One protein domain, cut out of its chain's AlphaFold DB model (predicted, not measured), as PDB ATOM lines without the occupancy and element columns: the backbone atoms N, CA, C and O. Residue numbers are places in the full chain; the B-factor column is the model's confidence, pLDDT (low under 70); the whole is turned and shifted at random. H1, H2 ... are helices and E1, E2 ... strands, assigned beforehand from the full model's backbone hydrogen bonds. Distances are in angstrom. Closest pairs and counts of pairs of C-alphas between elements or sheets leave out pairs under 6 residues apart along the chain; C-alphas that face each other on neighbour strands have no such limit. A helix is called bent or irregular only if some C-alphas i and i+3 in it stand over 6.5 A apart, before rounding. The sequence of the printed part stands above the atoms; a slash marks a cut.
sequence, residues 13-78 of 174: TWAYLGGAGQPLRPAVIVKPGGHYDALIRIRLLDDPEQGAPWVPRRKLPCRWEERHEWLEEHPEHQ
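What this domain is: This is residues 13 to 78 of the 174 residues of an uncharacterized protein of Microbacterium sp. Leaf179 (UniProt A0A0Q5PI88). Look first for a small antiparallel sheet of four strands, strongly twisted and curled like part of a barrel, with one short helix, H1, beside its E1 edge. The chain winds through the sheet from E1 to E4, and residues 57 to 63 then lead from the E4 edge back to H1, which comes closest to E1 at the other edge. The printed part has 66 residues, with four named strands and one named helix in the order E1, E2, E3, E4, H1; the sheet's order is E1 - E2 - E3 - E4. The class is mixed, helices and strands, though under half of the residues are in named elements. The whole is compact, with a radius of gyration of the C-alphas of 11.5 A, and spans 29 by 28 by 21 A.

How they stand to each other: Begin in the sheet with E2, residues 24 to 31, an inner strand. Beside it is E1, residues 13 to 17, an edge strand; the two form an antiparallel hairpin at 122 degrees, and you will find N 14 and O 27 within hydrogen-bond range at 2.8 A. E2 also forms an antiparallel hairpin with E3, residues 39 to 44, at 121 degrees, with N 28 and O 43 at 2.8 A. E3 and the edge strand E4, residues 54 to 56, form the third hairpin, antiparallel at 119 degrees, with N 40 and O 55 at 2.8 A. The pairing of E3 is staggered: its residues 39 to 41 pair with E4 and 41 to 44 with E2. The four strands are a meander, each the antiparallel neighbour of the one before. E4 is apart from E1 and E2. Now look to H1, residues 64 to 73, which is on the sheet, two layers with the helix on one face. Its height over the sheet is 5.8 A, and it lies over none of the strands, but only just: 2 of its C-alphas fall on E1. The closest C-alphas of E1 and H1 are those of Trp 14 and Trp 64, 4.6 A apart. H1 is irregular, with C-alphas 65 and 68 7.6 A apart, and 4 of its 6 O i to N i+4 pairs are within hydrogen-bond range.

Where its parts are: Find C-alpha 24 at (271.434, 192.427, 205.063); from there E2, the longest strand, runs 19.8 A to C-alpha 31. E3 measures 15.4 A, E1 13.1 A and E4 7.1 A from first to last C-alpha. E1 begins at C-alpha 13, (265.727, 185.675, 197.037). H1 runs 14.8 A and ends at C-alpha 73, (270.605, 184.181, 216.177).

The domain as a whole: The two C-alphas farthest apart are those of Glu 49 and Glu 73, 31.3 A. The printed part has no cut, and its four links between named elements are short. Mean pLDDT of the printed part is 89.8, and no printed residue is under 70.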
ATOM      1  N   THR A  13     265.283 184.466 196.330       95.81
ATOM      2  CA  THR A  13     265.727 185.675 197.037       95.81
ATOM      3  C   THR A  13     266.456 185.289 198.320       95.81
ATOM      4  O   THR A  13     265.908 184.620 199.198       95.81
ATOM      5  N   TRP A  14     267.704 185.725 198.435       95.75
ATOM      6  CA  TRP A  14     268.602 185.434 199.547       95.75
ATOM      7  C   TRP A  14     269.030 186.717 200.251       95.75
ATOM      8  O   TRP A  14     269.102 187.779 199.631       95.75
ATOM      9  N   ALA A  15     269.326 186.612 201.544       95.25
ATOM     10  CA  ALA A  15     269.930 187.703 202.293       95.25
ATOM     11  C   ALA A  15     271.419 187.803 201.939       95.25
ATOM     12  O   ALA A  15     272.132 186.807 201.994       95.25
ATOM     13  N   TYR A  16     271.891 188.985 201.548       94.94
ATOM     14  CA  TYR A  16     273.271 189.241 201.141       94.94
ATOM     15  C   TYR A  16     274.021 190.091 202.169       94.94
ATOM     16  O   TYR A  16     273.580 191.180 202.536       94.94
ATOM     17  N   LEU A  17     275.198 189.610 202.576       93.00
ATOM     18  CA  LEU A  17     276.113 190.274 203.508       93.00
ATOM     19  C   LEU A  17     277.181 191.098 202.768       93.00
ATOM     20  O   LEU A  17     278.276 190.603 202.486       93.00
ATOM     21  N   GLY A  18     276.917 192.374 202.488       87.19
ATOM     22  CA  GLY A  18     277.848 193.239 201.745       87.19
ATOM     23  C   GLY A  18     279.222 193.439 202.410       87.19
ATOM     24  O   GLY A  18     280.248 193.436 201.730       87.19
ATOM     25  N   GLY A  19     279.290 193.456 203.743       84.81
ATOM     26  CA  GLY A  19     280.522 193.687 204.501       84.81
ATOM     27  C   GLY A  19     280.273 193.756 206.006       84.81
ATOM     28  O   GLY A  19     279.133 193.627 206.446       84.81
ATOM     29  N   ALA A  20     281.334 193.942 206.794       77.94
ATOM     30  CA  ALA A  20     281.191 194.208 208.225       77.94
ATOM     31  C   ALA A  20     280.444 195.538 208.429       77.94
ATOM     32  O   ALA A  20     280.774 196.527 207.775       77.94
ATOM     33  N   GLY A  21     279.427 195.545 209.295       76.94
ATOM     34  CA  GLY A  21     278.621 196.734 209.594       76.94
ATOM     35  C   GLY A  21     277.633 197.159 208.500       76.94
ATOM     36  O   GLY A  21     277.051 198.232 208.607       76.94
ATOM     37  N   GLN A  22     277.439 196.357 207.447       83.00
ATOM     38  CA  GLN A  22     276.402 196.618 206.445       83.00
ATOM     39  C   GLN A  22     275.143 195.791 206.731       83.00
ATOM     40  O   GLN A  22     275.274 194.612 207.071       83.00
ATOM     41  N   PRO A  23     273.938 196.365 206.539       87.06
ATOM     42  CA  PRO A  23     272.694 195.624 206.703       87.06
ATOM     43  C   PRO A  23     272.578 194.508 205.664       87.06
ATOM     44  O   PRO A  23     273.122 194.606 204.557       87.06
ATOM     45  N   LEU A  24     271.831 193.459 206.014       91.56
ATOM     46  CA  LEU A  24     271.434 192.427 205.063       91.56
ATOM     47  C   LEU A  24     270.613 193.055 203.939       91.56
ATOM     48  O   LEU A  24     269.623 193.736 204.192       91.56
ATOM     49  N   ARG A  25     271.008 192.783 202.696       93.56
ATOM     50  CA  ARG A  25     270.286 193.250 201.506       93.56
ATOM     51  C   ARG A  25     269.602 192.085 200.796       93.56
ATOM     52  O   ARG A  25     270.192 191.005 200.727       93.56
ATOM     53  N   PRO A  26     268.406 192.267 200.227       95.69
ATOM     54  CA  PRO A  26     267.778 191.252 199.404       95.69
ATOM     55  C   PRO A  26     268.506 191.119 198.065       95.69
ATOM     56  O   PRO A  26     268.732 192.097 197.348       95.69
ATOM     57  N   ALA A  27     268.848 189.886 197.699       95.69
ATOM     58  CA  ALA A  27     269.519 189.575 196.448       95.69
ATOM     59  C   ALA A  27     268.866 188.387 195.738       95.69
ATOM     60  O   ALA A  27     268.651 187.337 196.336       95.69
ATOM     61  N   VAL A  28     268.601 188.528 194.440       96.06
ATOM     62  CA  VAL A  28     268.075 187.445 193.602       96.06
ATOM     63  C   VAL A  28     269.223 186.670 192.973       96.06
ATOM     64  O   VAL A  28     270.160 187.249 192.415       96.06
ATOM     65  N   ILE A  29     269.139 185.343 193.014       95.00
ATOM     66  CA  ILE A  29     270.126 184.465 192.390       95.00
ATOM     67  C   ILE A  29     269.947 184.474 190.871       95.00
ATOM     68  O   ILE A  29     268.935 184.020 190.337       95.00
ATOM     69  N   VAL A  30     270.973 184.936 190.159       94.06
ATOM     70  CA  VAL A  30     271.011 184.957 188.691       94.06
ATOM     71  C   VAL A  30     271.638 183.675 188.149       94.06
ATOM     72  O   VAL A  30     271.151 183.109 187.171       94.06
ATOM     73  N   LYS A  31     272.729 183.209 188.767       92.44
ATOM     74  CA  LYS A  31     273.414 181.971 188.373       92.44
ATOM     75  C   LYS A  31     273.984 181.263 189.609       92.44
ATOM     76  O   LYS A  31     274.921 181.801 190.204       92.44
ATOM     77  N   PRO A  32     273.451 180.090 190.002       88.31
ATOM     78  CA  PRO A  32     273.991 179.315 191.108       88.31
ATOM     79  C   PRO A  32     275.383 178.793 190.744       88.31
ATOM     80  O   PRO A  32     275.673 178.494 189.582       88.31
ATOM     81  N   GLY A  33     276.251 178.708 191.749       84.12
ATOM     82  CA  GLY A  33     277.553 178.067 191.622       84.12
ATOM     83  C   GLY A  33     277.405 176.558 191.398       84.12
ATOM     84  O   GLY A  33     276.422 175.954 191.821       84.12
ATOM     85  N   GLY A  34     278.375 175.941 190.717       81.69
ATOM     86  CA  GLY A  34     278.349 174.501 190.418       81.69
ATOM     87  C   GLY A  34     278.715 173.589 191.598       81.69
ATOM     88  O   GLY A  34     278.482 172.388 191.527       81.69
ATOM     89  N   HIS A  35     279.292 174.142 192.667       82.81
ATOM     90  CA  HIS A  35     279.705 173.442 193.889       82.81
ATOM     91  C   HIS A  35     279.779 174.431 195.066       82.81
ATOM     92  O   HIS A  35     279.668 175.637 194.856       82.81
ATOM     93  N   TYR A  36     279.969 173.944 196.296       75.56
ATOM     94  CA  TYR A  36     279.857 174.743 197.530       75.56
ATOM     95  C   TYR A  36     280.749 175.996 197.549       75.56
ATOM     96  O   TYR A  36     280.286 177.084 197.892       75.56
ATOM     97  N   ASP A  37     281.993 175.858 197.087       79.88
ATOM     98  CA  ASP A  37     282.955 176.967 197.007       79.88
ATOM     99  C   ASP A  37     282.845 177.815 195.730       79.88
ATOM    100  O   ASP A  37     283.611 178.760 195.537       79.88
ATOM    101  N   ALA A  38     281.922 177.485 194.824       86.50
ATOM    102  CA  ALA A  38     281.758 178.241 193.595       86.50
ATOM    103  C   ALA A  38     281.143 179.611 193.889       86.50
ATOM    104  O   ALA A  38     280.264 179.771 194.741       86.50
ATOM    105  N   LEU A  39     281.577 180.608 193.123       92.25
ATOM    106  CA  LEU A  39     280.940 181.913 193.142       92.25
ATOM    107  C   LEU A  39     279.517 181.807 192.582       92.25
ATOM    108  O   LEU A  39     279.252 181.095 191.612       92.25
ATOM    109  N   ILE A  40     278.615 182.558 193.195       93.06
ATOM    110  CA  ILE A  40     277.202 182.657 192.857       93.06
ATOM    111  C   ILE A  40     276.976 184.056 192.305       93.06
ATOM    112  O   ILE A  40     277.361 185.046 192.926       93.06
ATOM    113  N   ARG A  41     276.358 184.154 191.130       94.81
ATOM    114  CA  ARG A  41     276.005 185.452 190.559       94.81
ATOM    115  C   ARG A  41     274.673 185.898 191.134       94.81
ATOM    116  O   ARG A  41     273.670 185.206 190.941       94.81
ATOM    117  N   ILE A  42     274.661 187.052 191.785       95.44
ATOM    118  CA  ILE A  42     273.464 187.639 192.394       95.44
ATOM    119  C   ILE A  42     273.128 188.977 191.745       95.44
ATOM    120  O   ILE A  42     273.975 189.556 191.076       95.44
ATOM    121  N   ARG A  43     271.905 189.468 191.940       95.19
ATOM    122  CA  ARG A  43     271.480 190.838 191.628       95.19
ATOM    123  C   ARG A  43     270.804 191.420 192.864       95.19
ATOM    124  O   ARG A  43     269.883 190.792 193.379       95.19
ATOM    125  N   LEU A  44     271.255 192.580 193.333       93.81
ATOM    126  CA  LEU A  44     270.644 193.260 194.479       93.81
ATOM    127  C   LEU A  44     269.295 193.856 194.067       93.81
ATOM    128  O   LEU A  44     269.182 194.403 192.971       93.81
ATOM    129  N   LEU A  45     268.271 193.716 194.914       91.19
ATOM    130  CA  LEU A  45     266.954 194.305 194.648       91.19
ATOM    131  C   LEU A  45     266.914 195.802 194.973       91.19
ATOM    132  O   LEU A  45     266.266 196.547 194.244       91.19
ATOM    133  N   ASP A  46     267.647 196.241 195.998       87.56
ATOM    134  CA  ASP A  46     267.671 197.650 196.420       87.56
ATOM    135  C   ASP A  46     268.527 198.539 195.506       87.56
ATOM    136  O   ASP A  46     268.353 199.752 195.470       87.56
ATOM    137  N   ASP A  47     269.474 197.943 194.780       86.75
ATOM    138  CA  ASP A  47     270.420 198.661 193.923       86.75
ATOM    139  C   ASP A  47     270.674 197.860 192.634       86.75
ATOM    140  O   ASP A  47     271.657 197.115 192.525       86.75
ATOM    141  N   PRO A  48     269.758 197.951 191.654       81.56
ATOM    142  CA  PRO A  48     269.906 197.243 190.388       81.56
ATOM    143  C   PRO A  48     271.053 197.801 189.524       81.56
ATOM    144  O   PRO A  48     271.510 197.101 188.614       81.56
ATOM    145  N   GLU A  49     271.534 199.023 189.794       83.00
ATOM    146  CA  GLU A  49     272.587 199.694 189.019       83.00
ATOM    147  C   GLU A  49     273.991 199.167 189.339       83.00
ATOM    148  O   GLU A  49     274.842 199.113 188.450       83.00
ATOM    149  N   GLN A  50     274.220 198.650 190.555       80.25
ATOM    150  CA  GLN A  50     275.463 197.944 190.921       80.25
ATOM    151  C   GLN A  50     275.734 196.667 190.098       80.25
ATOM    152  O   GLN A  50     276.811 196.069 190.192       80.25
ATOM    153  N   GLY A  51     274.787 196.241 189.262       85.69
ATOM    154  CA  GLY A  51     274.943 195.101 188.373       85.69
ATOM    155  C   GLY A  51     274.771 193.763 189.089       85.69
ATOM    156  O   GLY A  51     274.038 193.634 190.066       85.69
ATOM    157  N   ALA A  52     275.395 192.714 188.543       89.56
ATOM    158  CA  ALA A  52     275.214 191.345 189.023       89.56
ATOM    159  C   ALA A  52     276.536 190.734 189.520       89.56
ATOM    160  O   ALA A  52     277.169 189.991 188.747       89.56
ATOM    161  N   PRO A  53     276.983 191.078 190.747       92.56
ATOM    162  CA  PRO A  53     278.272 190.651 191.271       92.56
ATOM    163  C   PRO A  53     278.324 189.139 191.515       92.56
ATOM    164  O   PRO A  53     277.313 188.470 191.748       92.56
ATOM    165  N   TRP A  54     279.541 188.603 191.460       94.25
ATOM    166  CA  TRP A  54     279.849 187.225 191.826       94.25
ATOM    167  C   TRP A  54     280.278 187.174 193.290       94.25
ATOM    168  O   TRP A  54     281.255 187.817 193.668       94.25
ATOM    169  N   VAL A  55     279.557 186.411 194.109       93.75
ATOM    170  CA  VAL A  55     279.768 186.349 195.561       93.75
ATOM    171  C   VAL A  55     279.904 184.900 196.035       93.75
ATOM    172  O   VAL A  55     279.277 184.008 195.466       93.75
ATOM    173  N   PRO A  56     280.719 184.614 197.061       93.50
ATOM    174  CA  PRO A  56     280.826 183.266 197.616       93.50
ATOM    175  C   PRO A  56     279.577 182.886 198.429       93.50
ATOM    176  O   PRO A  56     278.934 183.749 199.024       93.50
ATOM    177  N   ARG A  57     279.277 181.584 198.552       91.25
ATOM    178  CA  ARG A  57     278.115 181.057 199.304       91.25
ATOM    179  C   ARG A  57     278.003 181.571 200.743       91.25
ATOM    180  O   ARG A  57     276.892 181.817 201.208       91.25
ATOM    181  N   ARG A  58     279.131 181.779 201.433       91.25
ATOM    182  CA  ARG A  58     279.183 182.320 202.809       91.25
ATOM    183  C   ARG A  58     278.581 183.723 202.958       91.25
ATOM    184  O   ARG A  58     278.272 184.139 204.062       91.25
ATOM    185  N   LYS A  59     278.449 184.468 201.855       93.50
ATOM    186  CA  LYS A  59     277.848 185.810 201.825       93.50
ATOM    187  C   LYS A  59     276.321 185.780 201.712       93.50
ATOM    188  O   LYS A  59     275.714 186.845 201.689       93.50
ATOM    189  N   LEU A  60     275.731 184.587 201.621       93.62
ATOM    190  CA  LEU A  60     274.297 184.349 201.475       93.62
ATOM    191  C   LEU A  60     273.792 183.447 202.617       93.62
ATOM    192  O   LEU A  60     273.505 182.281 202.362       93.62
ATOM    193  N   PRO A  61     273.778 183.896 203.885       92.25
ATOM    194  CA  PRO A  61     273.553 183.026 205.044       92.25
ATOM    195  C   PRO A  61     272.239 182.230 204.976       92.25
ATOM    196  O   PRO A  61     272.273 181.005 205.084       92.25
ATOM    197  N   CYS A  62     271.123 182.904 204.694       93.44
ATOM    198  CA  CYS A  62     269.772 182.340 204.689       93.44
ATOM    199  C   CYS A  62     268.909 182.915 203.550       93.44
ATOM    200  O   CYS A  62     269.316 183.840 202.828       93.44
ATOM    201  N   ARG A  63     267.698 182.371 203.382       94.75
ATOM    202  CA  ARG A  63     266.697 182.949 202.475       94.75
ATOM    203  C   ARG A  63     266.193 184.278 203.022       94.75
ATOM    204  O   ARG A  63     266.169 184.503 204.226       94.75
ATOM    205  N   TRP A  64     265.745 185.165 202.136       95.06
ATOM    206  CA  TRP A  64     265.282 186.493 202.556       95.06
ATOM    207  C   TRP A  64     264.062 186.460 203.490       95.06
ATOM    208  O   TRP A  64     263.898 187.343 204.332       95.06
ATOM    209  N   GLU A  65     263.210 185.445 203.356       93.81
ATOM    210  CA  GLU A  65     262.038 185.227 204.216       93.81
ATOM    211  C   GLU A  65     262.445 184.846 205.650       93.81
ATOM    212  O   GLU A  65     261.833 185.312 206.605       93.81
ATOM    213  N   GLU A  66     263.550 184.113 205.795       93.44
ATOM    214  CA  GLU A  66     264.114 183.611 207.060       93.44
ATOM    215  C   GLU A  66     265.067 184.627 207.724       93.44
ATOM    216  O   GLU A  66     265.727 184.333 208.718       93.44
ATOM    217  N   ARG A  67     265.193 185.843 207.171       93.44
ATOM    218  CA  ARG A  67     266.192 186.826 207.628       93.44
ATOM    219  C   ARG A  67     266.015 187.246 209.088       93.44
ATOM    220  O   ARG A  67     267.007 187.550 209.732       93.44
ATOM    221  N   HIS A  68     264.776 187.311 209.580       90.06
ATOM    222  CA  HIS A  68     264.502 187.757 210.948       90.06
ATOM    223  C   HIS A  68     264.973 186.710 211.954       90.06
ATOM    224  O   HIS A  68     265.736 187.053 212.844       90.06
ATOM    225  N   GLU A  69     264.622 185.440 211.733       92.75
ATOM    226  CA  GLU A  69     265.090 184.312 212.548       92.75
ATOM    227  C   GLU A  69     266.624 184.256 212.572       92.75
ATOM    228  O   GLU A  69     267.242 184.139 213.624       92.75
ATOM    229  N   TRP A  70     267.267 184.448 211.416       92.44
ATOM    230  CA  TRP A  70     268.728 184.471 211.349       92.44
ATOM    231  C   TRP A  70     269.358 185.657 212.101       92.44
ATOM    232  O   TRP A  70     270.403 185.490 212.729       92.44
ATOM    233  N   LEU A  71     268.743 186.846 212.044       90.56
ATOM    234  CA  LEU A  71     269.203 188.040 212.768       90.56
ATOM    235  C   LEU A  71     269.025 187.910 214.286       90.56
ATOM    236  O   LEU A  71     269.845 188.448 215.024       90.56
ATOM    237  N   GLU A  72     268.000 187.191 214.747       90.31
ATOM    238  CA  GLU A  72     267.830 186.861 216.168       90.31
ATOM    239  C   GLU A  72     268.975 185.971 216.682       90.31
ATOM    240  O   GLU A  72     269.454 186.162 217.800       90.31
ATOM    241  N   GLU A  73     269.458 185.039 215.854       91.38
ATOM    242  CA  GLU A  73     270.605 184.181 216.177       91.38
ATOM    243  C   GLU A  73     271.967 184.888 216.027       91.38
ATOM    244  O   GLU A  73     272.928 184.502 216.693       91.38
ATOM    245  N   HIS A  74     272.055 185.913 215.170       89.25
ATOM    246  CA  HIS A  74     273.293 186.630 214.824       89.25
ATOM    247  C   HIS A  74     273.148 188.151 215.029       89.25
ATOM    248  O   HIS A  74     273.167 188.929 214.060       89.25
ATOM    249  N   PRO A  75     273.004 188.613 216.286       84.50
ATOM    250  CA  PRO A  75     272.763 190.019 216.603       84.50
ATOM    251  C   PRO A  75     273.923 190.943 216.196       84.50
ATOM    252  O   PRO A  75     273.718 192.139 216.022       84.50
ATOM    253  N   GLU A  76     275.136 190.427 215.974       83.50
ATOM    254  CA  GLU A  76     276.275 191.204 215.463       83.50
ATOM    255  C   GLU A  76     276.055 191.760 214.045       83.50
ATOM    256  O   GLU A  76     276.750 192.686 213.616       83.50
ATOM    257  N   HIS A  77     275.099 191.188 213.314       83.88
ATOM    258  CA  HIS A  77     274.681 191.639 211.992       83.88
ATOM    259  C   HIS A  77     273.429 192.518 212.026       83.88
ATOM    260  O   HIS A  77     273.038 193.061 210.987       83.88
ATOM    261  N   GLN A  78     272.828 192.699 213.204       80.38
ATOM    262  CA  GLN A  78     271.802 193.702 213.410       80.38
ATOM    263  C   GLN A  78     272.478 195.070 213.350       80.38
ATOM    264  O   GLN A  78     273.275 195.446 214.210       80.38
TER     265      GLN A  78